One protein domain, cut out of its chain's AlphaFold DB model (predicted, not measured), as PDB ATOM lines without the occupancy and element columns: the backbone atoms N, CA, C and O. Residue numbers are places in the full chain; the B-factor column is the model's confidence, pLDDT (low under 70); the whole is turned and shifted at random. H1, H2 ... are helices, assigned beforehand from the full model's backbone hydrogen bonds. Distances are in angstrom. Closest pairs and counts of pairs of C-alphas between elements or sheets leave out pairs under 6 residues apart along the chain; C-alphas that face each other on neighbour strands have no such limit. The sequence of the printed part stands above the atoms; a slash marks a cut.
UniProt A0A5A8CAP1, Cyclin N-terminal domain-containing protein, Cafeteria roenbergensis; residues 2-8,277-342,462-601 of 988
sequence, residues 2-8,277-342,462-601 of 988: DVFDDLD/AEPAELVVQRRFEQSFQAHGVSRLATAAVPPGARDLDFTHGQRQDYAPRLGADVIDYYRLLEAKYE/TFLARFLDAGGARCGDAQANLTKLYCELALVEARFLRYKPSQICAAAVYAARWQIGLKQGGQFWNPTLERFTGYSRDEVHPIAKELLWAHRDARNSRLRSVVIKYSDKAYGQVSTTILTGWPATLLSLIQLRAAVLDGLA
ATOM      1  N   ASP A   2      10.356 -26.453   6.249       45.06
ATOM      2  CA  ASP A   2      10.529 -25.184   6.972       45.06
ATOM      3  C   ASP A   2      12.010 -24.755   6.907       45.06
ATOM      4  O   ASP A   2      12.322 -23.716   6.359       45.06
ATOM      5  N   VAL A   3      12.950 -25.674   7.191       56.62
ATOM      6  CA  VAL A   3      14.413 -25.512   6.958       56.62
ATOM      7  C   VAL A   3      14.829 -25.155   5.502       56.62
ATOM      8  O   VAL A   3      15.978 -24.783   5.276       56.62
ATOM      9  N   PHE A   4      13.952 -25.274   4.495       59.94
ATOM     10  CA  PHE A   4      14.191 -24.715   3.152       59.94
ATOM     11  C   PHE A   4      13.929 -23.206   3.186       59.94
ATOM     12  O   PHE A   4      14.829 -22.433   2.872       59.94
ATOM     13  N   ASP A   5      12.746 -22.813   3.663       60.50
ATOM     14  CA  ASP A   5      12.308 -21.425   3.818       60.50
ATOM     15  C   ASP A   5      13.172 -20.671   4.851       60.50
ATOM     16  O   ASP A   5      13.835 -19.703   4.494       60.50
ATOM     17  N   ASP A   6      13.281 -21.175   6.088       55.25
ATOM     18  CA  ASP A   6      14.067 -20.617   7.204       55.25
ATOM     19  C   ASP A   6      15.513 -20.301   6.803       55.25
ATOM     20  O   ASP A   6      16.079 -19.279   7.191       55.25
ATOM     21  N   LEU A   7      16.152 -21.201   6.046       56.50
ATOM     22  CA  LEU A   7      17.551 -21.058   5.643       56.50
ATOM     23  C   LEU A   7      17.705 -20.037   4.509       56.50
ATOM     24  O   LEU A   7      18.722 -19.346   4.433       56.50
ATOM     25  N   ASP A   8      16.709 -19.934   3.635       56.84
ATOM     26  CA  ASP A   8      16.675 -19.016   2.498       56.84
ATOM     27  C   ASP A   8      16.247 -17.594   2.953       56.84
ATOM     28  O   ASP A   8      16.748 -16.588   2.432       56.84
ATOM     29  N   ALA A 277      -6.150 -13.664 -40.830       47.69
ATOM     30  CA  ALA A 277      -5.100 -13.144 -39.971       47.69
ATOM     31  C   ALA A 277      -3.731 -13.452 -40.593       47.69
ATOM     32  O   ALA A 277      -3.522 -14.523 -41.163       47.69
ATOM     33  N   GLU A 278      -2.767 -12.543 -40.449       47.38
ATOM     34  CA  GLU A 278      -1.377 -12.900 -40.725       47.38
ATOM     35  C   GLU A 278      -0.970 -14.001 -39.729       47.38
ATOM     36  O   GLU A 278      -1.096 -13.786 -38.518       47.38
ATOM     37  N   PRO A 279      -0.536 -15.193 -40.187       57.22
ATOM     38  CA  PRO A 279      -0.348 -16.320 -39.290       57.22
ATOM     39  C   PRO A 279       0.703 -15.954 -38.248       57.22
ATOM     40  O   PRO A 279       1.786 -15.481 -38.595       57.22
ATOM     41  N   ALA A 280       0.398 -16.201 -36.970       53.00
ATOM     42  CA  ALA A 280       1.271 -15.821 -35.858       53.00
ATOM     43  C   ALA A 280       2.707 -16.344 -36.042       53.00
ATOM     44  O   ALA A 280       3.649 -15.669 -35.659       53.00
ATOM     45  N   GLU A 281       2.864 -17.491 -36.712       50.75
ATOM     46  CA  GLU A 281       4.118 -18.043 -37.242       50.75
ATOM     47  C   GLU A 281       4.965 -17.012 -38.019       50.75
ATOM     48  O   GLU A 281       6.118 -16.793 -37.665       50.75
ATOM     49  N   LEU A 282       4.393 -16.328 -39.020       57.47
ATOM     50  CA  LEU A 282       5.077 -15.295 -39.805       57.47
ATOM     51  C   LEU A 282       5.265 -14.001 -39.012       57.47
ATOM     52  O   LEU A 282       6.323 -13.393 -39.128       57.47
ATOM     53  N   VAL A 283       4.306 -13.590 -38.173       60.44
ATOM     54  CA  VAL A 283       4.485 -12.423 -37.282       60.44
ATOM     55  C   VAL A 283       5.678 -12.649 -36.345       60.44
ATOM     56  O   VAL A 283       6.497 -11.757 -36.129       60.44
ATOM     57  N   VAL A 284       5.790 -13.860 -35.803       55.03
ATOM     58  CA  VAL A 284       6.845 -14.302 -34.891       55.03
ATOM     59  C   VAL A 284       8.180 -14.459 -35.609       55.03
ATOM     60  O   VAL A 284       9.175 -13.909 -35.144       55.03
ATOM     61  N   GLN A 285       8.212 -15.138 -36.754       60.56
ATOM     62  CA  GLN A 285       9.423 -15.303 -37.555       60.56
ATOM     63  C   GLN A 285       9.927 -13.949 -38.063       60.56
ATOM     64  O   GLN A 285      11.120 -13.683 -38.000       60.56
ATOM     65  N   ARG A 286       9.030 -13.039 -38.464       64.88
ATOM     66  CA  ARG A 286       9.385 -11.673 -38.862       64.88
ATOM     67  C   ARG A 286       9.829 -10.819 -37.674       64.88
ATOM     68  O   ARG A 286      10.734 -10.020 -37.850       64.88
ATOM     69  N   ARG A 287       9.283 -11.008 -36.464       57.50
ATOM     70  CA  ARG A 287       9.820 -10.392 -35.230       57.50
ATOM     71  C   ARG A 287      11.201 -10.930 -34.863       57.50
ATOM     72  O   ARG A 287      12.034 -10.149 -34.415       57.50
ATOM     73  N   PHE A 288      11.454 -12.226 -35.049       57.50
ATOM     74  CA  PHE A 288      12.779 -12.821 -34.868       57.50
ATOM     75  C   PHE A 288      13.766 -12.243 -35.889       57.50
ATOM     76  O   PHE A 288      14.780 -11.688 -35.490       57.50
ATOM     77  N   GLU A 289      13.414 -12.257 -37.176       60.84
ATOM     78  CA  GLU A 289      14.206 -11.701 -38.278       60.84
ATOM     79  C   GLU A 289      14.483 -10.199 -38.083       60.84
ATOM     80  O   GLU A 289      15.624  -9.758 -38.156       60.84
ATOM     81  N   GLN A 290      13.465  -9.407 -37.727       58.78
ATOM     82  CA  GLN A 290      13.617  -7.988 -37.389       58.78
ATOM     83  C   GLN A 290      14.475  -7.784 -36.138       58.78
ATOM     84  O   GLN A 290      15.268  -6.851 -36.101       58.78
ATOM     85  N   SER A 291      14.358  -8.633 -35.113       49.31
ATOM     86  CA  SER A 291      15.212  -8.543 -33.924       49.31
ATOM     87  C   SER A 291      16.668  -8.872 -34.265       49.31
ATOM     88  O   SER A 291      17.563  -8.140 -33.851       49.31
ATOM     89  N   PHE A 292      16.895  -9.918 -35.057       52.34
ATOM     90  CA  PHE A 292      18.201 -10.367 -35.531       52.34
ATOM     91  C   PHE A 292      18.879  -9.288 -36.392       52.34
ATOM     92  O   PHE A 292      19.981  -8.844 -36.067       52.34
ATOM     93  N   GLN A 293      18.179  -8.772 -37.408       53.75
ATOM     94  CA  GLN A 293      18.679  -7.720 -38.298       53.75
ATOM     95  C   GLN A 293      18.840  -6.355 -37.600       53.75
ATOM     96  O   GLN A 293      19.780  -5.631 -37.917       53.75
ATOM     97  N   ALA A 294      17.976  -5.993 -36.642       49.22
ATOM     98  CA  ALA A 294      18.054  -4.692 -35.962       49.22
ATOM     99  C   ALA A 294      19.041  -4.643 -34.783       49.22
ATOM    100  O   ALA A 294      19.512  -3.557 -34.451       49.22
ATOM    101  N   HIS A 295      19.344  -5.773 -34.129       45.38
ATOM    102  CA  HIS A 295      20.270  -5.796 -32.985       45.38
ATOM    103  C   HIS A 295      21.666  -6.328 -33.354       45.38
ATOM    104  O   HIS A 295      22.639  -5.917 -32.725       45.38
ATOM    105  N   GLY A 296      21.799  -7.234 -34.338       45.56
ATOM    106  CA  GLY A 296      23.078  -7.803 -34.815       45.56
ATOM    107  C   GLY A 296      23.860  -8.667 -33.805       45.56
ATOM    108  O   GLY A 296      24.767  -9.412 -34.181       45.56
ATOM    109  N   VAL A 297      23.507  -8.574 -32.523       43.28
ATOM    110  CA  VAL A 297      23.977  -9.369 -31.391       43.28
ATOM    111  C   VAL A 297      22.830  -9.445 -30.381       43.28
ATOM    112  O   VAL A 297      22.113  -8.462 -30.183       43.28
ATOM    113  N   SER A 298      22.675 -10.582 -29.705       49.94
ATOM    114  CA  SER A 298      21.626 -10.772 -28.699       49.94
ATOM    115  C   SER A 298      21.605  -9.691 -27.607       49.94
ATOM    116  O   SER A 298      22.652  -9.184 -27.185       49.94
ATOM    117  N   ARG A 299      20.423  -9.400 -27.046       51.06
ATOM    118  CA  ARG A 299      20.263  -8.456 -25.917       51.06
ATOM    119  C   ARG A 299      21.096  -8.853 -24.694       51.06
ATOM    120  O   ARG A 299      21.593  -7.991 -23.975       51.06
ATOM    121  N   LEU A 300      21.304 -10.153 -24.485       50.28
ATOM    122  CA  LEU A 300      22.158 -10.677 -23.415       50.28
ATOM    123  C   LEU A 300      23.651 -10.368 -23.603       50.28
ATOM    124  O   LEU A 300      24.366 -10.256 -22.607       50.28
ATOM    125  N   ALA A 301      24.110 -10.204 -24.847       48.00
ATOM    126  CA  ALA A 301      25.502  -9.903 -25.192       48.00
ATOM    127  C   ALA A 301      25.812  -8.392 -25.196       48.00
ATOM    128  O   ALA A 301      26.971  -8.003 -25.081       48.00
ATOM    129  N   THR A 302      24.786  -7.542 -25.304       48.56
ATOM    130  CA  THR A 302      24.899  -6.076 -25.166       48.56
ATOM    131  C   THR A 302      24.634  -5.585 -23.737       48.56
ATOM    132  O   THR A 302      25.081  -4.498 -23.370       48.56
ATOM    133  N   ALA A 303      23.964  -6.381 -22.898       59.12
ATOM    134  CA  ALA A 303      23.805  -6.103 -21.474       59.12
ATOM    135  C   ALA A 303      25.125  -6.278 -20.696       59.12
ATOM    136  O   ALA A 303      25.774  -7.323 -20.770       59.12
ATOM    137  N   ALA A 304      25.492  -5.275 -19.892       63.41
ATOM    138  CA  ALA A 304      26.674  -5.329 -19.034       63.41
ATOM    139  C   ALA A 304      26.581  -6.464 -17.994       63.41
ATOM    140  O   ALA A 304      25.536  -6.672 -17.375       63.41
ATOM    141  N   VAL A 305      27.692  -7.173 -17.773       72.69
ATOM    142  CA  VAL A 305      27.766  -8.318 -16.850       72.69
ATOM    143  C   VAL A 305      27.441  -7.876 -15.410       72.69
ATOM    144  O   VAL A 305      28.151  -7.021 -14.872       72.69
ATOM    145  N   PRO A 306      26.415  -8.448 -14.743       73.44
ATOM    146  CA  PRO A 306      26.102  -8.112 -13.356       73.44
ATOM    147  C   PRO A 306      27.277  -8.410 -12.404       73.44
ATOM    148  O   PRO A 306      27.953  -9.428 -12.581       73.44
ATOM    149  N   PRO A 307      27.527  -7.593 -11.362       70.69
ATOM    150  CA  PRO A 307      28.640  -7.816 -10.437       70.69
ATOM    151  C   PRO A 307      28.588  -9.197  -9.760       70.69
ATOM    152  O   PRO A 307      27.730  -9.460  -8.921       70.69
ATOM    153  N   GLY A 308      29.534 -10.073 -10.108       73.69
ATOM    154  CA  GLY A 308      29.611 -11.450  -9.603       73.69
ATOM    155  C   GLY A 308      28.938 -12.512 -10.485       73.69
ATOM    156  O   GLY A 308      29.097 -13.700 -10.204       73.69
ATOM    157  N   ALA A 309      28.250 -12.124 -11.563       78.81
ATOM    158  CA  ALA A 309      27.875 -13.052 -12.628       78.81
ATOM    159  C   ALA A 309      29.108 -13.445 -13.458       78.81
ATOM    160  O   ALA A 309      30.058 -12.672 -13.600       78.81
ATOM    161  N   ARG A 310      29.081 -14.646 -14.040       79.75
ATOM    162  CA  ARG A 310      30.028 -15.057 -15.087       79.75
ATOM    163  C   ARG A 310      29.442 -14.755 -16.462       79.75
ATOM    164  O   ARG A 310      28.226 -14.769 -16.630       79.75
ATOM    165  N   ASP A 311      30.304 -14.525 -17.446       77.62
ATOM    166  CA  ASP A 311      29.894 -14.442 -18.846       77.62
ATOM    167  C   ASP A 311      30.178 -15.777 -19.551       77.62
ATOM    168  O   ASP A 311      31.329 -16.123 -19.840       77.62
ATOM    169  N   LEU A 312      29.126 -16.579 -19.746       76.50
ATOM    170  CA  LEU A 312      29.238 -17.877 -20.415       76.50
ATOM    171  C   LEU A 312      29.616 -17.707 -21.886       76.50
ATOM    172  O   LEU A 312      30.486 -18.416 -22.375       76.50
ATOM    173  N   ASP A 313      29.015 -16.747 -22.585       72.06
ATOM    174  CA  ASP A 313      29.230 -16.573 -24.022       72.06
ATOM    175  C   ASP A 313      30.652 -16.091 -24.324       72.06
ATOM    176  O   ASP A 313      31.287 -16.595 -25.249       72.06
ATOM    177  N   PHE A 314      31.223 -15.224 -23.484       68.06
ATOM    178  CA  PHE A 314      32.644 -14.891 -23.562       68.06
ATOM    179  C   PHE A 314      33.553 -16.100 -23.282       68.06
ATOM    180  O   PHE A 314      34.520 -16.324 -24.008       68.06
ATOM    181  N   THR A 315      33.264 -16.891 -22.240       62.56
ATOM    182  CA  THR A 315      34.137 -18.012 -21.833       62.56
ATOM    183  C   THR A 315      34.062 -19.216 -22.771       62.56
ATOM    184  O   THR A 315      35.088 -19.838 -23.043       62.56
ATOM    185  N   HIS A 316      32.886 -19.534 -23.314       63.34
ATOM    186  CA  HIS A 316      32.737 -20.562 -24.343       63.34
ATOM    187  C   HIS A 316      33.193 -20.054 -25.721       63.34
ATOM    188  O   HIS A 316      33.726 -20.840 -26.495       63.34
ATOM    189  N   GLY A 317      33.095 -18.749 -26.004       57.31
ATOM    190  CA  GLY A 317      33.621 -18.119 -27.223       57.31
ATOM    191  C   GLY A 317      35.145 -18.170 -27.400       57.31
ATOM    192  O   GLY A 317      35.640 -17.786 -28.455       57.31
ATOM    193  N   GLN A 318      35.889 -18.654 -26.399       58.25
ATOM    194  CA  GLN A 318      37.313 -19.000 -26.519       58.25
ATOM    195  C   GLN A 318      37.547 -20.400 -27.119       58.25
ATOM    196  O   GLN A 318      38.694 -20.784 -27.345       58.25
ATOM    197  N   ARG A 319      36.491 -21.190 -27.358       59.28
ATOM    198  CA  ARG A 319      36.585 -22.519 -27.974       59.28
ATOM    199  C   ARG A 319      36.241 -22.464 -29.462       59.28
ATOM    200  O   ARG A 319      35.321 -21.758 -29.863       59.28
ATOM    201  N   GLN A 320      36.936 -23.262 -30.271       53.59
ATOM    202  CA  GLN A 320      36.723 -23.327 -31.726       53.59
ATOM    203  C   GLN A 320      35.404 -24.010 -32.138       53.59
ATOM    204  O   GLN A 320      34.974 -23.845 -33.275       53.59
ATOM    205  N   ASP A 321      34.766 -24.767 -31.240       55.56
ATOM    206  CA  ASP A 321      33.511 -25.497 -31.469       55.56
ATOM    207  C   ASP A 321      32.246 -24.694 -31.113       55.56
ATOM    208  O   ASP A 321      31.136 -25.128 -31.424       55.56
ATOM    209  N   TYR A 322      32.380 -23.528 -30.468       54.62
ATOM    210  CA  TYR A 322      31.245 -22.762 -29.952       54.62
ATOM    211  C   TYR A 322      30.996 -21.471 -30.737       54.62
ATOM    212  O   TYR A 322      31.887 -20.641 -30.909       54.62
ATOM    213  N   ALA A 323      29.744 -21.252 -31.141       56.91
ATOM    214  CA  ALA A 323      29.281 -20.008 -31.750       56.91
ATOM    215  C   ALA A 323      28.518 -19.157 -30.707       56.91
ATOM    216  O   ALA A 323      27.285 -19.195 -30.672       56.91
ATOM    217  N   PRO A 324      29.204 -18.370 -29.851       56.91
ATOM    218  CA  PRO A 324      28.586 -17.718 -28.689       56.91
ATOM    219  C   PRO A 324      27.482 -16.721 -29.045       56.91
ATOM    220  O   PRO A 324      26.575 -16.496 -28.251       56.91
ATOM    221  N   ARG A 325      27.515 -16.163 -30.261       57.72
ATOM    222  CA  ARG A 325      26.485 -15.238 -30.755       57.72
ATOM    223  C   ARG A 325      25.096 -15.890 -30.805       57.72
ATOM    224  O   ARG A 325      24.124 -15.237 -30.461       57.72
ATOM    225  N   LEU A 326      25.018 -17.179 -31.150       67.62
ATOM    226  CA  LEU A 326      23.758 -17.924 -31.269       67.62
ATOM    227  C   LEU A 326      23.222 -18.430 -29.918       67.62
ATOM    228  O   LEU A 326      22.028 -18.692 -29.792       67.62
ATOM    229  N   GLY A 327      24.075 -18.573 -28.896       72.31
ATOM    230  CA  GLY A 327      23.720 -19.230 -27.629       72.31
ATOM    231  C   GLY A 327      22.639 -18.516 -26.809       72.31
ATOM    232  O   GLY A 327      21.991 -19.136 -25.962       72.31
ATOM    233  N   ALA A 328      22.437 -17.217 -27.030       72.75
ATOM    234  CA  ALA A 328      21.352 -16.441 -26.432       72.75
ATOM    235  C   ALA A 328      20.112 -16.382 -27.344       72.75
ATOM    236  O   ALA A 328      19.010 -16.658 -26.875       72.75
ATOM    237  N   ASP A 329      20.294 -16.150 -28.648       76.06
ATOM    238  CA  ASP A 329      19.193 -16.071 -29.623       76.06
ATOM    239  C   ASP A 329      18.400 -17.387 -29.719       76.06
ATOM    240  O   ASP A 329      17.175 -17.377 -29.823       76.06
ATOM    241  N   VAL A 330      19.079 -18.533 -29.591       82.81
ATOM    242  CA  VAL A 330      18.453 -19.864 -29.510       82.81
ATOM    243  C   VAL A 330      17.584 -20.016 -28.252       82.81
ATOM    244  O   VAL A 330      16.518 -20.626 -28.312       82.81
ATOM    245  N   ILE A 331      17.989 -19.440 -27.115       85.19
ATOM    246  CA  ILE A 331      17.211 -19.492 -25.865       85.19
ATOM    247  C   ILE A 331      15.974 -18.596 -25.960       85.19
ATOM    248  O   ILE A 331      14.897 -19.010 -25.534       85.19
ATOM    249  N   ASP A 332      16.094 -17.411 -26.561       82.25
ATOM    250  CA  ASP A 332      14.946 -16.530 -26.801       82.25
ATOM    251  C   ASP A 332      13.978 -17.121 -27.841       82.25
ATOM    252  O   ASP A 332      12.762 -17.044 -27.658       82.25
ATOM    253  N   TYR A 333      14.481 -17.826 -28.860       84.50
ATOM    254  CA  TYR A 333      13.655 -18.636 -29.762       84.50
ATOM    255  C   TYR A 333      12.931 -19.786 -29.034       84.50
ATOM    256  O   TYR A 333      11.766 -20.065 -29.318       84.50
ATOM    257  N   TYR A 334      13.551 -20.423 -28.036       89.38
ATOM    258  CA  TYR A 334      12.864 -21.434 -27.225       89.38
ATOM    259  C   TYR A 334      11.835 -20.838 -26.246       89.38
ATOM    260  O   TYR A 334      10.761 -21.419 -26.098       89.38
ATOM    261  N   ARG A 335      12.080 -19.662 -25.647       87.56
ATOM    262  CA  ARG A 335      11.065 -18.911 -24.865       87.56
ATOM    263  C   ARG A 335       9.860 -18.494 -25.717       87.56
ATOM    264  O   ARG A 335       8.727 -18.427 -25.248       87.56
ATOM    265  N   LEU A 336      10.106 -18.220 -26.992       86.19
ATOM    266  CA  LEU A 336       9.088 -17.904 -27.984       86.19
ATOM    267  C   LEU A 336       8.265 -19.144 -28.379       86.19
ATOM    268  O   LEU A 336       7.040 -19.065 -28.481       86.19
ATOM    269  N   LEU A 337       8.911 -20.302 -28.552       87.25
ATOM    270  CA  LEU A 337       8.221 -21.561 -28.846       87.25
ATOM    271  C   LEU A 337       7.480 -22.163 -27.640       87.25
ATOM    272  O   LEU A 337       6.434 -22.770 -27.852       87.25
ATOM    273  N   GLU A 338       7.952 -21.993 -26.398       89.94
ATOM    274  CA  GLU A 338       7.217 -22.490 -25.218       89.94
ATOM    275  C   GLU A 338       5.891 -21.740 -24.996       89.94
ATOM    276  O   GLU A 338       4.932 -22.343 -24.536       89.94
ATOM    277  N   ALA A 339       5.803 -20.467 -25.403       86.00
ATOM    278  CA  ALA A 339       4.548 -19.710 -25.438       86.00
ATOM    279  C   ALA A 339       3.672 -20.028 -26.670       86.00
ATOM    280  O   ALA A 339       2.458 -19.858 -26.631       86.00
ATOM    281  N   LYS A 340       4.266 -20.492 -27.780       84.50
ATOM    282  CA  LYS A 340       3.532 -20.906 -28.994       84.50
ATOM    283  C   LYS A 340       2.887 -22.291 -28.849       84.50
ATOM    284  O   LYS A 340       1.867 -22.563 -29.476       84.50
ATOM    285  N   TYR A 341       3.510 -23.170 -28.067       84.50
ATOM    286  CA  TYR A 341       3.080 -24.551 -27.829       84.50
ATOM    287  C   TYR A 341       2.809 -24.810 -26.340       84.50
ATOM    288  O   TYR A 341       3.118 -25.888 -25.824       84.50
ATOM    289  N   GLU A 342       2.269 -23.798 -25.662       84.56
ATOM    290  CA  GLU A 342       1.822 -23.871 -24.272       84.56
ATOM    291  C   GLU A 342       0.696 -24.916 -24.148       84.56
ATOM    292  O   GLU A 342      -0.167 -25.027 -25.021       84.56
ATOM    293  N   THR A 462      15.253 -28.933 -23.221       93.06
ATOM    294  CA  THR A 462      15.692 -27.939 -24.211       93.06
ATOM    295  C   THR A 462      16.557 -26.831 -23.588       93.06
ATOM    296  O   THR A 462      17.544 -26.410 -24.187       93.06
ATOM    297  N   PHE A 463      16.246 -26.395 -22.362       94.06
ATOM    298  CA  PHE A 463      17.014 -25.368 -21.638       94.06
ATOM    299  C   PHE A 463      18.169 -25.937 -20.788       94.06
ATOM    300  O   PHE A 463      19.068 -25.202 -20.369       94.06
ATOM    301  N   LEU A 464      18.165 -27.253 -20.547       93.38
ATOM    302  CA  LEU A 464      18.943 -27.916 -19.497       93.38
ATOM    303  C   LEU A 464      20.457 -27.708 -19.581       93.38
ATOM    304  O   LEU A 464      21.086 -27.487 -18.549       93.38
ATOM    305  N   ALA A 465      21.050 -27.759 -20.776       90.00
ATOM    306  CA  ALA A 465      22.494 -27.560 -20.933       90.00
ATOM    307  C   ALA A 465      22.909 -26.145 -20.489       90.00
ATOM    308  O   ALA A 465      23.703 -25.982 -19.564       90.00
ATOM    309  N   ARG A 466      22.266 -25.123 -21.068       88.56
ATOM    310  CA  ARG A 466      22.528 -23.702 -20.799       88.56
ATOM    311  C   ARG A 466      22.359 -23.345 -19.320       88.56
ATOM    312  O   ARG A 466      23.136 -22.562 -18.775       88.56
ATOM    313  N   PHE A 467      21.339 -23.903 -18.670       93.44
ATOM    314  CA  PHE A 467      21.031 -23.595 -17.272       93.44
ATOM    315  C   PHE A 467      21.949 -24.357 -16.300       93.44
ATOM    316  O   PHE A 467      22.287 -23.825 -15.241       93.44
ATOM    317  N   LEU A 468      22.439 -25.546 -16.667       92.06
ATOM    318  CA  LEU A 468      23.498 -26.236 -15.923       92.06
ATOM    319  C   LEU A 468      24.844 -25.509 -16.018       92.06
ATOM    320  O   LEU A 468      25.488 -25.331 -14.982       92.06
ATOM    321  N   ASP A 469      25.219 -25.017 -17.205       87.88
ATOM    322  CA  ASP A 469      26.423 -24.198 -17.407       87.88
ATOM    323  C   ASP A 469      26.358 -22.902 -16.571       87.88
ATOM    324  O   ASP A 469      27.305 -22.565 -15.854       87.88
ATOM    325  N   ALA A 470      25.207 -22.214 -16.555       88.50
ATOM    326  CA  ALA A 470      24.964 -21.041 -15.698       88.50
ATOM    327  C   ALA A 470      25.013 -21.373 -14.194       88.50
ATOM    328  O   ALA A 470      25.542 -20.602 -13.382       88.50
ATOM    329  N   GLY A 471      24.519 -22.555 -13.824       87.62
ATOM    330  CA  GLY A 471      24.668 -23.135 -12.494       87.62
ATOM    331  C   GLY A 471      26.098 -23.585 -12.165       87.62
ATOM    332  O   GLY A 471      26.363 -23.914 -11.010       87.62
ATOM    333  N   GLY A 472      27.021 -23.583 -13.132       85.12
ATOM    334  CA  GLY A 472      28.414 -23.998 -12.976       85.12
ATOM    335  C   GLY A 472      28.624 -25.503 -12.787       85.12
ATOM    336  O   GLY A 472      29.653 -25.879 -12.225       85.12
ATOM    337  N   ALA A 473      27.668 -26.338 -13.205       83.19
ATOM    338  CA  ALA A 473      27.806 -27.793 -13.193       83.19
ATOM    339  C   ALA A 473      28.644 -28.290 -14.376       83.19
ATOM    340  O   ALA A 473      28.673 -27.672 -15.438       83.19
ATOM    341  N   ARG A 474      29.273 -29.453 -14.219       75.00
ATOM    342  CA  ARG A 474      29.884 -30.234 -15.300       75.00
ATOM    343  C   ARG A 474      29.005 -31.434 -15.648       75.00
ATOM    344  O   ARG A 474      28.122 -31.839 -14.887       75.00
ATOM    345  N   CYS A 475      29.242 -32.035 -16.813       62.56
ATOM    346  CA  CYS A 475      28.565 -33.277 -17.173       62.56
ATOM    347  C   CYS A 475      29.003 -34.412 -16.230       62.56
ATOM    348  O   CYS A 475      30.194 -34.616 -16.023       62.56
ATOM    349  N   GLY A 476      28.033 -35.139 -15.672       62.84
ATOM    350  CA  GLY A 476      28.257 -36.212 -14.695       62.84
ATOM    351  C   GLY A 476      28.130 -35.780 -13.229       62.84
ATOM    352  O   GLY A 476      27.877 -36.635 -12.385       62.84
ATOM    353  N   ASP A 477      28.213 -34.479 -12.924       83.25
ATOM    354  CA  ASP A 477      28.111 -33.969 -11.552       83.25
ATOM    355  C   ASP A 477      26.771 -34.324 -10.885       83.25
ATOM    356  O   ASP A 477      25.713 -34.344 -11.523       83.25
ATOM    357  N   ALA A 478      26.789 -34.469  -9.555       87.69
ATOM    358  CA  ALA A 478      25.582 -34.665  -8.750       87.69
ATOM    359  C   ALA A 478      24.525 -33.567  -8.992       87.69
ATOM    360  O   ALA A 478      23.339 -33.876  -9.081       87.69
ATOM    361  N   GLN A 479      24.939 -32.305  -9.194       91.06
ATOM    362  CA  GLN A 479      24.031 -31.217  -9.584       91.06
ATOM    363  C   GLN A 479      23.337 -31.507 -10.923       91.06
ATOM    364  O   GLN A 479      22.122 -31.344 -11.037       91.06
ATOM    365  N   ALA A 480      24.093 -31.938 -11.936       93.06
ATOM    366  CA  ALA A 480      23.558 -32.225 -13.261       93.06
ATOM    367  C   ALA A 480      22.584 -33.407 -13.226       93.06
ATOM    368  O   ALA A 480      21.533 -33.354 -13.859       93.06
ATOM    369  N   ASN A 481      22.894 -34.452 -12.458       94.31
ATOM    370  CA  ASN A 481      22.029 -35.624 -12.354       94.31
ATOM    371  C   ASN A 481      20.777 -35.360 -11.496       94.31
ATOM    372  O   ASN A 481      19.694 -35.767 -11.910       94.31
ATOM    373  N   LEU A 482      20.874 -34.606 -10.391       94.31
ATOM    374  CA  LEU A 482      19.702 -34.131  -9.636       94.31
ATOM    375  C   LEU A 482      18.796 -33.232 -10.489       94.31
ATOM    376  O   LEU A 482      17.583 -33.396 -10.480       94.31
ATOM    377  N   THR A 483      19.370 -32.324 -11.284       96.19
ATOM    378  CA  THR A 483      18.579 -31.449 -12.169       96.19
ATOM    379  C   THR A 483      17.790 -32.267 -13.197       96.19
ATOM    380  O   THR A 483      16.600 -32.020 -13.389       96.19
ATOM    381  N   LYS A 484      18.420 -33.278 -13.824       95.88
ATOM    382  CA  LYS A 484      17.729 -34.211 -14.734       95.88
ATOM    383  C   LYS A 484      16.608 -34.971 -14.008       95.88
ATOM    384  O   LYS A 484      15.507 -35.048 -14.541       95.88
ATOM    385  N   LEU A 485      16.870 -35.469 -12.793       95.81
ATOM    386  CA  LEU A 485      15.880 -36.144 -11.945       95.81
ATOM    387  C   LEU A 485      14.654 -35.255 -11.688       95.81
ATOM    388  O   LEU A 485      13.540 -35.698 -11.944       95.81
ATOM    389  N   TYR A 486      14.825 -34.006 -11.245       96.94
ATOM    390  CA  TYR A 486      13.684 -33.112 -11.011       96.94
ATOM    391  C   TYR A 486      12.915 -32.790 -12.302       96.94
ATOM    392  O   TYR A 486      11.689 -32.757 -12.276       96.94
ATOM    393  N   CYS A 487      13.603 -32.612 -13.436       97.44
ATOM    394  CA  CYS A 487      12.935 -32.410 -14.725       97.44
ATOM    395  C   CYS A 487      12.129 -33.651 -15.163       97.44
ATOM    396  O   CYS A 487      11.021 -33.501 -15.672       97.44
ATOM    397  N   GLU A 488      12.627 -34.870 -14.926       97.06
ATOM    398  CA  GLU A 488      11.891 -36.109 -15.231       97.06
ATOM    399  C   GLU A 488      10.770 -36.414 -14.218       97.06
ATOM    400  O   GLU A 488       9.753 -36.986 -14.602       97.06
ATOM    401  N   LEU A 489      10.879 -35.975 -12.958       95.88
ATOM    402  CA  LEU A 489       9.757 -35.998 -12.006       95.88
ATOM    403  C   LEU A 489       8.647 -35.022 -12.428       95.88
ATOM    404  O   LEU A 489       7.472 -35.391 -12.436       95.88
ATOM    405  N   ALA A 490       9.017 -33.809 -12.853       96.69
ATOM    406  CA  ALA A 490       8.078 -32.815 -13.372       96.69
ATOM    407  C   ALA A 490       7.365 -33.279 -14.654       96.69
ATOM    408  O   ALA A 490       6.201 -32.950 -14.858       96.69
ATOM    409  N   LEU A 491       8.030 -34.085 -15.491       94.50
ATOM    410  CA  LEU A 491       7.402 -34.722 -16.651       94.50
ATOM    411  C   LEU A 491       6.320 -35.745 -16.289       94.50
ATOM    412  O   LEU A 491       5.410 -35.940 -17.091       94.50
ATOM    413  N   VAL A 492       6.412 -36.427 -15.142       93.69
ATOM    414  CA  VAL A 492       5.443 -37.462 -14.729       93.69
ATOM    415  C   VAL A 492       4.263 -36.848 -13.972       93.69
ATOM    416  O   VAL A 492       3.111 -37.211 -14.218       93.69
ATOM    417  N   GLU A 493       4.523 -35.898 -13.076       92.25
ATOM    418  CA  GLU A 493       3.491 -35.295 -12.236       92.25
ATOM    419  C   GLU A 493       2.757 -34.137 -12.934       92.25
ATOM    420  O   GLU A 493       3.251 -33.014 -13.007       92.25
ATOM    421  N   ALA A 494       1.511 -34.383 -13.353       92.00
ATOM    422  CA  ALA A 494       0.663 -33.418 -14.066       92.00
ATOM    423  C   ALA A 494       0.519 -32.034 -13.387       92.00
ATOM    424  O   ALA A 494       0.242 -31.049 -14.066       92.00
ATOM    425  N   ARG A 495       0.763 -31.914 -12.069       93.00
ATOM    426  CA  ARG A 495       0.744 -30.617 -11.365       93.00
ATOM    427  C   ARG A 495       1.730 -29.594 -11.941       93.00
ATOM    428  O   ARG A 495       1.468 -28.400 -11.813       93.00
ATOM    429  N   PHE A 496       2.830 -30.027 -12.563       95.44
ATOM    430  CA  PHE A 496       3.837 -29.120 -13.124       95.44
ATOM    431  C   PHE A 496       3.464 -28.544 -14.498       95.44
ATOM    432  O   PHE A 496       4.132 -27.615 -14.935       95.44
ATOM    433  N   LEU A 497       2.379 -29.003 -15.144       93.56
ATOM    434  CA  LEU A 497       1.920 -28.467 -16.439       93.56
ATOM    435  C   LEU A 497       1.579 -26.965 -16.391       93.56
ATOM    436  O   LEU A 497       1.653 -26.291 -17.411       93.56
ATOM    437  N   ARG A 498       1.277 -26.418 -15.204       93.88
ATOM    438  CA  ARG A 498       1.043 -24.978 -14.984       93.88
ATOM    439  C   ARG A 498       2.308 -24.104 -15.007       93.88
ATOM    440  O   ARG A 498       2.205 -22.894 -14.829       93.88
ATOM    441  N   TYR A 499       3.492 -24.702 -15.134       95.38
ATOM    442  CA  TYR A 499       4.775 -24.003 -15.136       95.38
ATOM    443  C   TYR A 499       5.465 -24.154 -16.487       95.38
ATOM    444  O   TYR A 499       5.478 -25.233 -17.081       95.38
ATOM    445  N   LYS A 500       6.096 -23.077 -16.965       95.06
ATOM    446  CA  LYS A 500       6.749 -23.100 -18.276       95.06
ATOM    447  C   LYS A 500       7.961 -24.044 -18.268       95.06
ATOM    448  O   LYS A 500       8.660 -24.132 -17.252       95.06
ATOM    449  N   PRO A 501       8.267 -24.723 -19.388       95.88
ATOM    450  CA  PRO A 501       9.435 -25.591 -19.511       95.88
ATOM    451  C   PRO A 501      10.755 -24.956 -19.043       95.88
ATOM    452  O   PRO A 501      11.559 -25.616 -18.378       95.88
ATOM    453  N   SER A 502      10.958 -23.665 -19.330       96.31
ATOM    454  CA  SER A 502      12.083 -22.875 -18.824       96.31
ATOM    455  C   SER A 502      12.070 -22.716 -17.296       96.31
ATOM    456  O   SER A 502      13.096 -22.938 -16.652       96.31
ATOM    457  N   GLN A 503      10.920 -22.401 -16.691       96.69
ATOM    458  CA  GLN A 503      10.768 -22.257 -15.236       96.69
ATOM    459  C   GLN A 503      11.053 -23.570 -14.497       96.69
ATOM    460  O   GLN A 503      11.804 -23.568 -13.522       96.69
ATOM    461  N   ILE A 504      10.523 -24.697 -14.989       97.44
ATOM    462  CA  ILE A 504      10.782 -26.035 -14.427       97.44
ATOM    463  C   ILE A 504      12.287 -26.329 -14.434       97.44
ATOM    464  O   ILE A 504      12.842 -26.759 -13.423       97.44
ATOM    465  N   CYS A 505      12.969 -26.057 -15.550       97.50
ATOM    466  CA  CYS A 505      14.408 -26.277 -15.672       97.50
ATOM    467  C   CYS A 505      15.226 -25.380 -14.721       97.50
ATOM    468  O   CYS A 505      16.149 -25.847 -14.050       97.50
ATOM    469  N   ALA A 506      14.869 -24.097 -14.619       97.25
ATOM    470  CA  ALA A 506      15.517 -23.140 -13.724       97.25
ATOM    471  C   ALA A 506      15.351 -23.539 -12.242       97.25
ATOM    472  O   ALA A 506      16.327 -23.586 -11.486       97.25
ATOM    473  N   ALA A 507      14.132 -23.916 -11.850       97.62
ATOM    474  CA  ALA A 507      13.807 -24.410 -10.518       97.62
ATOM    475  C   ALA A 507      14.507 -25.739 -10.187       97.62
ATOM    476  O   ALA A 507      15.004 -25.904  -9.073       97.62
ATOM    477  N   ALA A 508      14.629 -26.656 -11.152       97.38
ATOM    478  CA  ALA A 508      15.377 -27.901 -10.994       97.38
ATOM    479  C   ALA A 508      16.869 -27.653 -10.705       97.38
ATOM    480  O   ALA A 508      17.441 -28.312  -9.834       97.38
ATOM    481  N   VAL A 509      17.496 -26.675 -11.375       95.88
ATOM    482  CA  VAL A 509      18.893 -26.292 -11.099       95.88
ATOM    483  C   VAL A 509      19.030 -25.676  -9.702       95.88
ATOM    484  O   VAL A 509      19.989 -25.983  -8.990       95.88
ATOM    485  N   TYR A 510      18.075 -24.843  -9.275       95.31
ATOM    486  CA  TYR A 510      18.058 -24.258  -7.929       95.31
ATOM    487  C   TYR A 510      17.884 -25.327  -6.834       95.31
ATOM    488  O   TYR A 510      18.699 -25.385  -5.910       95.31
ATOM    489  N   ALA A 511      16.910 -26.233  -6.983       94.31
ATOM    490  CA  ALA A 511      16.675 -27.365  -6.082       94.31
ATOM    491  C   ALA A 511      17.911 -28.277  -5.962       94.31
ATOM    492  O   ALA A 511      18.336 -28.607  -4.853       94.31
ATOM    493  N   ALA A 512      18.548 -28.613  -7.090       93.62
ATOM    494  CA  ALA A 512      19.759 -29.434  -7.117       93.62
ATOM    495  C   ALA A 512      20.925 -28.776  -6.375       93.62
ATOM    496  O   ALA A 512      21.610 -29.433  -5.593       93.62
ATOM    497  N   ARG A 513      21.133 -27.469  -6.582       91.69
ATOM    498  CA  ARG A 513      22.176 -26.686  -5.899       91.69
ATOM    499  C   ARG A 513      21.912 -26.551  -4.401       91.69
ATOM    500  O   ARG A 513      22.866 -26.606  -3.627       91.69
ATOM    501  N   TRP A 514      20.650 -26.420  -3.986       90.00
ATOM    502  CA  TRP A 514      20.272 -26.415  -2.571       90.00
ATOM    503  C   TRP A 514      20.540 -27.772  -1.905       90.00
ATOM    504  O   TRP A 514      21.244 -27.816  -0.897       90.00
ATOM    505  N   GLN A 515      20.066 -28.879  -2.494       86.62
ATOM    506  CA  GLN A 515      20.171 -30.215  -1.888       86.62
ATOM    507  C   GLN A 515      21.625 -30.671  -1.669       86.62
ATOM    508  O   GLN A 515      21.911 -31.328  -0.671       86.62
ATOM    509  N   ILE A 516      22.554 -30.300  -2.557       86.88
ATOM    510  CA  ILE A 516      23.990 -30.615  -2.412       86.88
ATOM    511  C   ILE A 516      24.784 -29.551  -1.634       86.88
ATOM    512  O   ILE A 516      26.005 -29.649  -1.535       86.88
ATOM    513  N   GLY A 517      24.133 -28.497  -1.130       83.38
ATOM    514  CA  GLY A 517      24.798 -27.419  -0.394       83.38
ATOM    515  C   GLY A 517      25.651 -26.460  -1.247       83.38
ATOM    516  O   GLY A 517      26.410 -25.667  -0.682       83.38
ATOM    517  N   LEU A 518      25.557 -26.491  -2.584       82.00
ATOM    518  CA  LEU A 518      26.457 -25.749  -3.477       82.00
ATOM    519  C   LEU A 518      26.137 -24.248  -3.524       82.00
ATOM    520  O   LEU A 518      25.392 -23.749  -4.372       82.00
ATOM    521  N   LYS A 519      26.795 -23.509  -2.634       78.31
ATOM    522  CA  LYS A 519      26.773 -22.046  -2.592       78.31
ATOM    523  C   LYS A 519      27.864 -21.446  -3.481       78.31
ATOM    524  O   LYS A 519      29.028 -21.823  -3.389       78.31
ATOM    525  N   GLN A 520      27.512 -20.449  -4.291       67.81
ATOM    526  CA  GLN A 520      28.470 -19.584  -4.994       67.81
ATOM    527  C   GLN A 520      28.278 -18.151  -4.489       67.81
ATOM    528  O   GLN A 520      27.153 -17.672  -4.409       67.81
ATOM    529  N   GLY A 521      29.352 -17.495  -4.040       64.31
ATOM    530  CA  GLY A 521      29.251 -16.192  -3.358       64.31
ATOM    531  C   GLY A 521      28.469 -16.217  -2.030       64.31
ATOM    532  O   GLY A 521      28.115 -15.163  -1.515       64.31
ATOM    533  N   GLY A 522      28.188 -17.408  -1.482       70.12
ATOM    534  CA  GLY A 522      27.291 -17.621  -0.337       70.12
ATOM    535  C   GLY A 522      25.841 -17.957  -0.714       70.12
ATOM    536  O   GLY A 522      25.084 -18.387   0.155       70.12
ATOM    537  N   GLN A 523      25.471 -17.838  -1.992       78.25
ATOM    538  CA  GLN A 523      24.094 -17.950  -2.477       78.25
ATOM    539  C   GLN A 523      23.838 -19.273  -3.219       78.25
ATOM    540  O   GLN A 523      24.713 -19.788  -3.923       78.25
ATOM    541  N   PHE A 524      22.624 -19.815  -3.089       85.50
ATOM    542  CA  PHE A 524      22.176 -20.981  -3.862       85.50
ATOM    543  C   PHE A 524      21.738 -20.580  -5.280       85.50
ATOM    544  O   PHE A 524      22.249 -21.138  -6.250       85.50
ATOM    545  N   TRP A 525      20.882 -19.565  -5.420       91.06
ATOM    546  CA  TRP A 525      20.667 -18.857  -6.691       91.06
ATOM    547  C   TRP A 525      21.817 -17.863  -6.894       91.06
ATOM    548  O   TRP A 525      22.142 -17.141  -5.956       91.06
ATOM    549  N   ASN A 526      22.476 -17.848  -8.056       87.12
ATOM    550  CA  ASN A 526      23.615 -16.957  -8.327       87.12
ATOM    551  C   ASN A 526      23.256 -15.915  -9.417       87.12
ATOM    552  O   ASN A 526      22.366 -16.168 -10.231       87.12
ATOM    553  N   PRO A 527      23.972 -14.775  -9.508       87.56
ATOM    554  CA  PRO A 527      23.709 -13.763 -10.541       87.56
ATOM    555  C   PRO A 527      23.903 -14.263 -11.986       87.56
ATOM    556  O   PRO A 527      23.383 -13.674 -12.931       87.56
ATOM    557  N   THR A 528      24.647 -15.360 -12.180       89.06
ATOM    558  CA  THR A 528      24.794 -16.027 -13.485       89.06
ATOM    559  C   THR A 528      23.489 -16.705 -13.915       89.06
ATOM    560  O   THR A 528      23.058 -16.525 -15.050       89.06
ATOM    561  N   LEU A 529      22.834 -17.452 -13.021       91.00
ATOM    562  CA  LEU A 529      21.532 -18.072 -13.270       91.00
ATOM    563  C   LEU A 529      20.467 -17.006 -13.508       91.00
ATOM    564  O   LEU A 529      19.732 -17.114 -14.481       91.00
ATOM    565  N   GLU A 530      20.440 -15.944 -12.704       90.50
ATOM    566  CA  GLU A 530      19.524 -14.815 -12.902       90.50
ATOM    567  C   GLU A 530      19.683 -14.194 -14.305       90.50
ATOM    568  O   GLU A 530      18.702 -14.068 -15.035       90.50
ATOM    569  N   ARG A 531      20.924 -13.940 -14.764       86.06
ATOM    570  CA  ARG A 531      21.191 -13.442 -16.129       86.06
ATOM    571  C   ARG A 531      20.760 -14.421 -17.229       86.06
ATOM    572  O   ARG A 531      20.099 -14.005 -18.173       86.06
ATOM    573  N   PHE A 532      21.165 -15.692 -17.164       87.12
ATOM    574  CA  PHE A 532      20.976 -16.627 -18.287       87.12
ATOM    575  C   PHE A 532      19.594 -17.300 -18.313       87.12
ATOM    576  O   PHE A 532      19.061 -17.547 -19.396       87.12
ATOM    577  N   THR A 533      18.980 -17.552 -17.153       90.88
ATOM    578  CA  THR A 533      17.597 -18.062 -17.077       90.88
ATOM    579  C   THR A 533      16.560 -16.956 -17.252       90.88
ATOM    580  O   THR A 533      15.475 -17.238 -17.758       90.88
ATOM    581  N   GLY A 534      16.899 -15.705 -16.919       89.81
ATOM    582  CA  GLY A 534      15.986 -14.562 -16.961       89.81
ATOM    583  C   GLY A 534      15.005 -14.492 -15.787       89.81
ATOM    584  O   GLY A 534      14.182 -13.583 -15.770       89.81
ATOM    585  N   TYR A 535      15.091 -15.421 -14.828       93.62
ATOM    586  CA  TYR A 535      14.210 -15.486 -13.661       93.62
ATOM    587  C   TYR A 535      14.909 -15.019 -12.382       93.62
ATOM    588  O   TYR A 535      16.081 -15.322 -12.130       93.62
ATOM    589  N   SER A 536      14.156 -14.325 -11.536       92.62
ATOM    590  CA  SER A 536      14.550 -14.029 -10.162       92.62
ATOM    591  C   SER A 536      14.458 -15.280  -9.278       92.62
ATOM    592  O   SER A 536      13.761 -16.252  -9.587       92.62
ATOM    593  N   ARG A 537      15.130 -15.243  -8.121       89.62
ATOM    594  CA  ARG A 537      15.016 -16.299  -7.097       89.62
ATOM    595  C   ARG A 537      13.567 -16.518  -6.654       89.62
ATOM    596  O   ARG A 537      13.167 -17.660  -6.448       89.62
ATOM    597  N   ASP A 538      12.806 -15.439  -6.492       91.56
ATOM    598  CA  ASP A 538      11.474 -15.485  -5.884       91.56
ATOM    599  C   ASP A 538      10.434 -16.152  -6.808       91.56
ATOM    600  O   ASP A 538       9.491 -16.769  -6.316       91.56
ATOM    601  N   GLU A 539      10.653 -16.133  -8.129       92.81
ATOM    602  CA  GLU A 539       9.848 -16.875  -9.114       92.81
ATOM    603  C   GLU A 539      10.151 -18.384  -9.116       92.81
ATOM    604  O   GLU A 539       9.234 -19.203  -9.198       92.81
ATOM    605  N   VAL A 540      11.427 -18.781  -9.016       95.25
ATOM    606  CA  VAL A 540      11.832 -20.202  -9.094       95.25
ATOM    607  C   VAL A 540      11.747 -20.941  -7.757       95.25
ATOM    608  O   VAL A 540      11.636 -22.168  -7.741       95.25
ATOM    609  N   HIS A 541      11.787 -20.225  -6.630       93.19
ATOM    610  CA  HIS A 541      11.748 -20.803  -5.288       93.19
ATOM    611  C   HIS A 541      10.497 -21.660  -4.989       93.19
ATOM    612  O   HIS A 541      10.684 -22.800  -4.552       93.19
ATOM    613  N   PRO A 542       9.243 -21.215  -5.236       95.19
ATOM    614  CA  PRO A 542       8.065 -22.053  -4.979       95.19
ATOM    615  C   PRO A 542       8.052 -23.322  -5.845       95.19
ATOM    616  O   PRO A 542       7.744 -24.405  -5.352       95.19
ATOM    617  N   ILE A 543       8.480 -23.219  -7.107       96.94
ATOM    618  CA  ILE A 543       8.571 -24.359  -8.030       96.94
ATOM    619  C   ILE A 543       9.629 -25.358  -7.534       96.94
ATOM    620  O   ILE A 543       9.385 -26.562  -7.500       96.94
ATOM    621  N   ALA A 544      10.788 -24.876  -7.076       95.88
ATOM    622  CA  ALA A 544      11.845 -25.720  -6.519       95.88
ATOM    623  C   ALA A 544      11.406 -26.439  -5.234       95.88
ATOM    624  O   ALA A 544      11.717 -27.617  -5.054       95.88
ATOM    625  N   LYS A 545      10.630 -25.770  -4.376       93.38
ATOM    626  CA  LYS A 545      10.011 -26.367  -3.184       93.38
ATOM    627  C   LYS A 545       9.071 -27.519  -3.552       93.38
ATOM    628  O   LYS A 545       9.147 -28.584  -2.940       93.38
ATOM    629  N   GLU A 546       8.256 -27.361  -4.597       95.00
ATOM    630  CA  GLU A 546       7.414 -28.445  -5.120       95.00
ATOM    631  C   GLU A 546       8.218 -29.592  -5.749       95.00
ATOM    632  O   GLU A 546       7.860 -30.749  -5.541       95.00
ATOM    633  N   LEU A 547       9.324 -29.321  -6.453       95.44
ATOM    634  CA  LEU A 547      10.210 -30.366  -6.996       95.44
ATOM    635  C   LEU A 547      10.890 -31.187  -5.882       95.44
ATOM    636  O   LEU A 547      11.045 -32.405  -6.004       95.44
ATOM    637  N   LEU A 548      11.245 -30.546  -4.762       92.62
ATOM    638  CA  LEU A 548      11.771 -31.216  -3.567       92.62
ATOM    639  C   LEU A 548      10.690 -32.040  -2.840       92.62
ATOM    640  O   LEU A 548      11.003 -33.088  -2.270       92.62
ATOM    641  N   TRP A 549       9.418 -31.624  -2.886       90.94
ATOM    642  CA  TRP A 549       8.289 -32.454  -2.446       90.94
ATOM    643  C   TRP A 549       8.054 -33.645  -3.387       90.94
ATOM    644  O   TRP A 549       8.000 -34.775  -2.912       90.94
ATOM    645  N   ALA A 550       8.038 -33.442  -4.708       92.19
ATOM    646  CA  ALA A 550       7.935 -34.524  -5.692       92.19
ATOM    647  C   ALA A 550       9.026 -35.595  -5.490       92.19
ATOM    648  O   ALA A 550       8.729 -36.785  -5.419       92.19
ATOM    649  N   HIS A 551      10.290 -35.200  -5.281       92.06
ATOM    650  CA  HIS A 551      11.376 -36.154  -4.993       92.06
ATOM    651  C   HIS A 551      11.204 -36.874  -3.645       92.06
ATOM    652  O   HIS A 551      11.537 -38.058  -3.538       92.06
ATOM    653  N   ARG A 552      10.649 -36.213  -2.620       88.56
ATOM    654  CA  ARG A 552      10.303 -36.867  -1.346       88.56
ATOM    655  C   ARG A 552       9.280 -37.977  -1.568       88.56
ATOM    656  O   ARG A 552       9.480 -39.097  -1.098       88.56
ATOM    657  N   ASP A 553       8.206 -37.649  -2.272       88.19
ATOM    658  CA  ASP A 553       7.002 -38.469  -2.335       88.19
ATOM    659  C   ASP A 553       7.147 -39.594  -3.372       88.19
ATOM    660  O   ASP A 553       6.728 -40.725  -3.118       88.19
ATOM    661  N   ALA A 554       7.877 -39.358  -4.469       88.12
ATOM    662  CA  ALA A 554       8.214 -40.360  -5.484       88.12
ATOM    663  C   ALA A 554       8.965 -41.587  -4.927       88.12
ATOM    664  O   ALA A 554       8.879 -42.676  -5.493       88.12
ATOM    665  N   ARG A 555       9.662 -41.462  -3.787       80.62
ATOM    666  CA  ARG A 555      10.283 -42.607  -3.085       80.62
ATOM    667  C   ARG A 555       9.261 -43.618  -2.562       80.62
ATOM    668  O   ARG A 555       9.554 -44.812  -2.526       80.62
ATOM    669  N   ASN A 556       8.096 -43.121  -2.150       84.50
ATOM    670  CA  ASN A 556       7.000 -43.888  -1.557       84.50
ATOM    671  C   ASN A 556       5.854 -44.133  -2.558       84.50
ATOM    672  O   ASN A 556       4.942 -44.909  -2.277       84.50
ATOM    673  N   SER A 557       5.894 -43.465  -3.713       89.12
ATOM    674  CA  SER A 557       4.942 -43.632  -4.807       89.12
ATOM    675  C   SER A 557       4.986 -45.042  -5.401       89.12
ATOM    676  O   SER A 557       5.981 -45.766  -5.310       89.12
ATOM    677  N   ARG A 558       3.889 -45.422  -6.062       90.38
ATOM    678  CA  ARG A 558       3.838 -46.599  -6.942       90.38
ATOM    679  C   ARG A 558       4.490 -46.319  -8.299       90.38
ATOM    680  O   ARG A 558       4.987 -47.251  -8.917       90.38
ATOM    681  N   LEU A 559       4.511 -45.050  -8.717       91.88
ATOM    682  CA  LEU A 559       5.202 -44.578  -9.916       91.88
ATOM    683  C   LEU A 559       6.684 -44.413  -9.567       91.88
ATOM    684  O   LEU A 559       7.030 -43.568  -8.737       91.88
ATOM    685  N   ARG A 560       7.540 -45.289 -10.101       91.75
ATOM    686  CA  ARG A 560       8.934 -45.440  -9.641       91.75
ATOM    687  C   ARG A 560       9.980 -45.479 -10.748       91.75
ATOM    688  O   ARG A 560      11.162 -45.480 -10.410       91.75
ATOM    689  N   SER A 561       9.589 -45.471 -12.020       93.75
ATOM    690  CA  SER A 561      10.486 -45.527 -13.188       93.75
ATOM    691  C   SER A 561      11.655 -44.532 -13.096       93.75
ATOM    692  O   SER A 561      12.828 -44.918 -13.091       93.75
ATOM    693  N   VAL A 562      11.329 -43.257 -12.866       94.75
ATOM    694  CA  VAL A 562      12.272 -42.149 -12.660       94.75
ATOM    695  C   VAL A 562      13.204 -42.416 -11.470       94.75
ATOM    696  O   VAL A 562      14.426 -42.322 -11.587       94.75
ATOM    697  N   VAL A 563      12.650 -42.796 -10.316       93.19
ATOM    698  CA  VAL A 563      13.427 -43.045  -9.087       93.19
ATOM    699  C   VAL A 563      14.373 -44.236  -9.250       93.19
ATOM    700  O   VAL A 563      15.488 -44.187  -8.731       93.19
ATOM    701  N   ILE A 564      13.960 -45.271  -9.986       93.62
ATOM    702  CA  ILE A 564      14.772 -46.448 -10.312       93.62
ATOM    703  C   ILE A 564      15.929 -46.046 -11.235       93.62
ATOM    704  O   ILE A 564      17.080 -46.264 -10.854       93.62
ATOM    705  N   LYS A 565      15.660 -45.366 -12.361       94.69
ATOM    706  CA  LYS A 565      16.690 -44.837 -13.283       94.69
ATOM    707  C   LYS A 565      17.763 -44.045 -12.531       94.69
ATOM    708  O   LYS A 565      18.946 -44.350 -12.630       94.69
ATOM    709  N   TYR A 566      17.356 -43.090 -11.697       94.19
ATOM    710  CA  TYR A 566      18.279 -42.245 -10.929       94.19
ATOM    711  C   TYR A 566      18.836 -42.885  -9.644       94.19
ATOM    712  O   TYR A 566      19.593 -42.231  -8.922       94.19
ATOM    713  N   SER A 567      18.505 -44.150  -9.352       93.00
ATOM    714  CA  SER A 567      19.147 -44.932  -8.281       93.00
ATOM    715  C   SER A 567      20.408 -45.667  -8.747       93.00
ATOM    716  O   SER A 567      21.198 -46.111  -7.912       93.00
ATOM    717  N   ASP A 568      20.627 -45.755 -10.063       92.75
ATOM    718  CA  ASP A 568      21.815 -46.366 -10.652       92.75
ATOM    719  C   ASP A 568      23.093 -45.569 -10.312       92.75
ATOM    720  O   ASP A 568      23.101 -44.333 -10.211       92.75
ATOM    721  N   LYS A 569      24.205 -46.295 -10.161       90.06
ATOM    722  CA  LYS A 569      25.554 -45.746  -9.981       90.06
ATOM    723  C   LYS A 569      25.960 -44.843 -11.151       90.06
ATOM    724  O   LYS A 569      26.630 -43.843 -10.912       90.06
ATOM    725  N   ALA A 570      25.497 -45.125 -12.372       88.94
ATOM    726  CA  ALA A 570      25.720 -44.301 -13.563       88.94
ATOM    727  C   ALA A 570      25.215 -42.851 -13.414       88.94
ATOM    728  O   ALA A 570      25.778 -41.933 -14.006       88.94
ATOM    729  N   TYR A 571      24.192 -42.622 -12.581       90.00
ATOM    730  CA  TYR A 571      23.687 -41.282 -12.261       90.00
ATOM    731  C   TYR A 571      24.194 -40.749 -10.910       90.00
ATOM    732  O   TYR A 571      23.712 -39.717 -10.442       90.00
ATOM    733  N   GLY A 572      25.151 -41.422 -10.264       87.31
ATOM    734  CA  GLY A 572      25.616 -41.085  -8.914       87.31
ATOM    735  C   GLY A 572      24.586 -41.380  -7.816       87.31
ATOM    736  O   GLY A 572      24.660 -40.793  -6.742       87.31
ATOM    737  N   GLN A 573      23.608 -42.253  -8.091       90.81
ATOM    738  CA  GLN A 573      22.520 -42.637  -7.179       90.81
ATOM    739  C   GLN A 573      21.714 -41.446  -6.619       90.81
ATOM    740  O   GLN A 573      21.204 -41.493  -5.499       90.81
ATOM    741  N   VAL A 574      21.578 -40.364  -7.393       90.12
ATOM    742  CA  VAL A 574      20.963 -39.098  -6.952       90.12
ATOM    743  C   VAL A 574      19.501 -39.201  -6.499       90.12
ATOM    744  O   VAL A 574      19.024 -38.329  -5.772       90.12
ATOM    745  N   SER A 575      18.771 -40.266  -6.855       89.50
ATOM    746  CA  SER A 575      17.436 -40.487  -6.288       89.50
ATOM    747  C   SER A 575      17.481 -40.934  -4.822       89.50
ATOM    748  O   SER A 575      16.558 -40.604  -4.069       89.50
ATOM    749  N   THR A 576      18.547 -41.628  -4.395       83.94
ATOM    750  CA  THR A 576      18.700 -42.200  -3.046       83.94
ATOM    751  C   THR A 576      19.294 -41.212  -2.045       83.94
ATOM    752  O   THR A 576      18.982 -41.317  -0.853       83.94
ATOM    753  N   THR A 577      20.023 -40.184  -2.501       74.56
ATOM    754  CA  THR A 577      20.517 -39.083  -1.655       74.56
ATOM    755  C   THR A 577      19.341 -38.419  -0.949       74.56
ATOM    756  O   THR A 577      18.444 -37.861  -1.582       74.56
ATOM    757  N   ILE A 578      19.283 -38.584   0.372       60.84
ATOM    758  CA  ILE A 578      18.156 -38.148   1.199       60.84
ATOM    759  C   ILE A 578      18.090 -36.610   1.168       60.84
ATOM    760  O   ILE A 578      19.123 -35.948   1.208       60.84
ATOM    761  N   LEU A 579      16.876 -36.041   1.168       58.62
ATOM    762  CA  LEU A 579      16.583 -34.590   1.245       58.62
ATOM    763  C   LEU A 579      17.122 -33.884   2.513       58.62
ATOM    764  O   LEU A 579      16.894 -32.697   2.744       58.62
ATOM    765  N   THR A 580      17.854 -34.618   3.344       43.56
ATOM    766  CA  THR A 580      18.772 -34.132   4.364       43.56
ATOM    767  C   THR A 580      19.945 -33.378   3.728       43.56
ATOM    768  O   THR A 580      21.034 -33.928   3.577       43.56
ATOM    769  N   GLY A 581      19.769 -32.077   3.485       43.81
ATOM    770  CA  GLY A 581      20.897 -31.132   3.380       43.81
ATOM    771  C   GLY A 581      21.709 -31.000   4.687       43.81
ATOM    772  O   GLY A 581      22.706 -30.288   4.735       43.81
ATOM    773  N   TRP A 582      21.280 -31.696   5.748       45.25
ATOM    774  CA  TRP A 582      21.916 -31.803   7.057       45.25
ATOM    775  C   TRP A 582      21.745 -33.231   7.594       45.25
ATOM    776  O   TRP A 582      20.632 -33.751   7.487       45.25
ATOM    777  N   PRO A 583      22.771 -33.868   8.191       45.62
ATOM    778  CA  PRO A 583      22.665 -35.236   8.709       45.62
ATOM    779  C   PRO A 583      21.508 -35.380   9.708       45.62
ATOM    780  O   PRO A 583      21.124 -34.415  10.367       45.62
ATOM    781  N   ALA A 584      20.965 -36.594   9.852       42.28
ATOM    782  CA  ALA A 584      19.766 -36.853  10.664       42.28
ATOM    783  C   ALA A 584      19.879 -36.371  12.128       42.28
ATOM    784  O   ALA A 584      18.872 -36.012  12.734       42.28
ATOM    785  N   THR A 585      21.103 -36.286  12.659       46.19
ATOM    786  CA  THR A 585      21.443 -35.678  13.956       46.19
ATOM    787  C   THR A 585      21.030 -34.210  14.083       46.19
ATOM    788  O   THR A 585      20.716 -33.760  15.177       46.19
ATOM    789  N   LEU A 586      21.012 -33.443  12.991       46.72
ATOM    790  CA  LEU A 586      20.647 -32.028  13.017       46.72
ATOM    791  C   LEU A 586      19.129 -31.823  12.922       46.72
ATOM    792  O   LEU A 586      18.595 -30.902  13.531       46.72
ATOM    793  N   LEU A 587      18.418 -32.728  12.239       46.91
ATOM    794  CA  LEU A 587      16.954 -32.788  12.288       46.91
ATOM    795  C   LEU A 587      16.456 -33.207  13.675       46.91
ATOM    796  O   LEU A 587      15.535 -32.579  14.190       46.91
ATOM    797  N   SER A 588      17.098 -34.188  14.317       46.97
ATOM    798  CA  SER A 588      16.775 -34.537  15.703       46.97
ATOM    799  C   SER A 588      17.188 -33.447  16.696       46.97
ATOM    800  O   SER A 588      16.453 -33.232  17.650       46.97
ATOM    801  N   LEU A 589      18.259 -32.676  16.458       45.34
ATOM    802  CA  LEU A 589      18.560 -31.466  17.245       45.34
ATOM    803  C   LEU A 589      17.511 -30.353  17.065       45.34
ATOM    804  O   LEU A 589      17.179 -29.683  18.039       45.34
ATOM    805  N   ILE A 590      16.954 -30.160  15.865       53.88
ATOM    806  CA  ILE A 590      15.862 -29.196  15.633       53.88
ATOM    807  C   ILE A 590      14.566 -29.670  16.308       53.88
ATOM    808  O   ILE A 590      13.905 -28.875  16.971       53.88
ATOM    809  N   GLN A 591      14.234 -30.961  16.220       48.47
ATOM    810  CA  GLN A 591      13.088 -31.544  16.930       48.47
ATOM    811  C   GLN A 591      13.271 -31.507  18.454       48.47
ATOM    812  O   GLN A 591      12.326 -31.190  19.169       48.47
ATOM    813  N   LEU A 592      14.487 -31.743  18.958       47.47
ATOM    814  CA  LEU A 592      14.830 -31.588  20.373       47.47
ATOM    815  C   LEU A 592      14.691 -30.123  20.810       47.47
ATOM    816  O   LEU A 592      14.129 -29.859  21.866       47.47
ATOM    817  N   ARG A 593      15.139 -29.162  19.991       46.81
ATOM    818  CA  ARG A 593      14.969 -27.725  20.254       46.81
ATOM    819  C   ARG A 593      13.493 -27.327  20.297       46.81
ATOM    820  O   ARG A 593      13.122 -26.571  21.187       46.81
ATOM    821  N   ALA A 594      12.662 -27.840  19.389       46.78
ATOM    822  CA  ALA A 594      11.216 -27.619  19.410       46.78
ATOM    823  C   ALA A 594      10.575 -28.222  20.674       46.78
ATOM    824  O   ALA A 594       9.936 -27.500  21.429       46.78
ATOM    825  N   ALA A 595      10.854 -29.492  20.984       47.97
ATOM    826  CA  ALA A 595      10.338 -30.160  22.181       47.97
ATOM    827  C   ALA A 595      10.802 -29.502  23.498       47.97
ATOM    828  O   ALA A 595      10.054 -29.475  24.471       47.97
ATOM    829  N   VAL A 596      12.014 -28.934  23.537       49.91
ATOM    830  CA  VAL A 596      12.503 -28.130  24.671       49.91
ATOM    831  C   VAL A 596      11.785 -26.778  24.754       49.91
ATOM    832  O   VAL A 596      11.533 -26.312  25.860       49.91
ATOM    833  N   LEU A 597      11.415 -26.154  23.632       49.62
ATOM    834  CA  LEU A 597      10.648 -24.901  23.627       49.62
ATOM    835  C   LEU A 597       9.178 -25.116  24.026       49.62
ATOM    836  O   LEU A 597       8.675 -24.354  24.848       49.62
ATOM    837  N   ASP A 598       8.525 -26.180  23.556       45.97
ATOM    838  CA  ASP A 598       7.186 -26.582  24.023       45.97
ATOM    839  C   ASP A 598       7.218 -27.020  25.501       45.97
ATOM    840  O   ASP A 598       6.322 -26.698  26.289       45.97
ATOM    841  N   GLY A 599       8.301 -27.685  25.918       44.00
ATOM    842  CA  GLY A 599       8.598 -27.984  27.319       44.00
ATOM    843  C   GLY A 599       8.765 -26.725  28.177       44.00
ATOM    844  O   GLY A 599       8.265 -26.679  29.294       44.00
ATOM    845  N   LEU A 600       9.399 -25.670  27.657       41.31
ATOM    846  CA  LEU A 600       9.529 -24.375  28.340       41.31
ATOM    847  C   LEU A 600       8.207 -23.591  28.374       41.31
ATOM    848  O   LEU A 600       7.935 -22.917  29.364       41.31
ATOM    849  N   ALA A 601       7.368 -23.703  27.341       44.31
ATOM    850  CA  ALA A 601       6.031 -23.106  27.317       44.31
ATOM    851  C   ALA A 601       5.063 -23.784  28.307       44.31
ATOM    852  O   ALA A 601       4.178 -23.129  28.855       44.31
TER     853      ALA A 601
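What this domain is: This is residues 2 to 8, 277 to 342 and 462 to 601 of the 988 residues of the protein "Cyclin N-terminal domain-containing protein" of Cafeteria roenbergensis (UniProt A0A5A8CAP1). Crossed helices make the core: H9 lies in the middle, H7 and H11 cross it, and H6 and H10, side by side, pack on another side of it. Beyond H6 come H5 and then, loosely, H2 at one end of the length; H13 makes the other end, where residues 591 to 601 stick out. The printed part has 213 residues with thirteen named helices, H1 to H13 along the chain, and no named strand: the class is all helix. It is only just compact, close to loose, with a radius of gyration of the C-alphas of 20.0 A, and elongated, spanning 68 by 40 by 39 A.

How they stand to each other: Start at H1, residues 2 to 8: it is close to but not clearly touching H11, residues 537 to 554, with Phe 4 and Lys 545 the closest C-alphas at 7.8 A. H2, residues 280 to 295, and H5, residues 326 to 340, are close but not clearly touching, at a shallow tilt of 24 degrees, opposite ways; their closest C-alphas, Phe 288 and Tyr 333, are 7.8 A apart. H3, residues 299 to 302, is close to but not clearly touching H5, closest at C-alphas 300 and 328, 6.6 A apart. H4, residues 312 to 316, is close to but not clearly touching H6, residues 462 to 470, closest at C-alphas 312 and 470, 7.1 A apart. With residues 331 to 334 alone, H5 only just touches H6, with 3 pairs of C-alphas within 8 A, the closest being Ile 331 and Phe 463 at 7.2 A. Now look at H9, residues 501 to 515, the hub, which touches four helices. It touches H6, closest at C-alphas 464 and 505, 6.2 A apart, at a steep tilt of 39 degrees, the same way. It touches H7, residues 478 to 492, closest at C-alphas 483 and 508, 4.9 A apart, at a steep tilt of 46 degrees, opposite ways. It touches residues 540 to 548 of H11 alone, about perpendicular at 73 degrees, closest at C-alphas 507 and 544, 4.6 A apart. With H10, residues 527 to 533, it forms a helical hairpin, the two only just touching with 3 pairs of C-alphas within 8 A, closest at C-alphas 506 and 533, 6.4 A apart. H12, residues 561 to 565, touches H7, closest at C-alphas 562 and 488, 6.6 A apart. H8, residues 494 to 498, is near H11, and H13, residues 584 to 601, touches no helix. Every O i to N i+4 pair is within hydrogen-bond range in H2, H4, H7, H9, H10, H12 and H13; the counts are 2 of 3 in H1, 9 of 11 in H5, 4 of 5 in H6, 12 of 14 in H11 and 0 of 1 in H8, which has 1 of 2 O i to N i+3 pairs within range, and H3 is too short for an i+4 pair.

Where its parts are: Find C-alpha 2 at (10.529, -25.184, 6.972), where H1 begins. H2 runs 21.7 A from C-alpha 280 at (1.271, -15.821, -35.858), and H5 20.6 A. H7 is 21.2 A long, H9 21.1 A, H11 25.1 A, and H13 25.6 A, ending at C-alpha 601 at (6.031, -23.106, 27.317).

The domain as a whole: C-alphas 278 and 600 are farthest apart, 70.9 A. Residues 9 to 276 and 343 to 461 are not printed; the gaps are 48.1 A and 14.5 A between C-alphas. The links H9 to H10 and H12 to H13 are long. Mean pLDDT of the printed part is 76.4; 76 residues are under 70, among them 277 to 304 and 578 to 601.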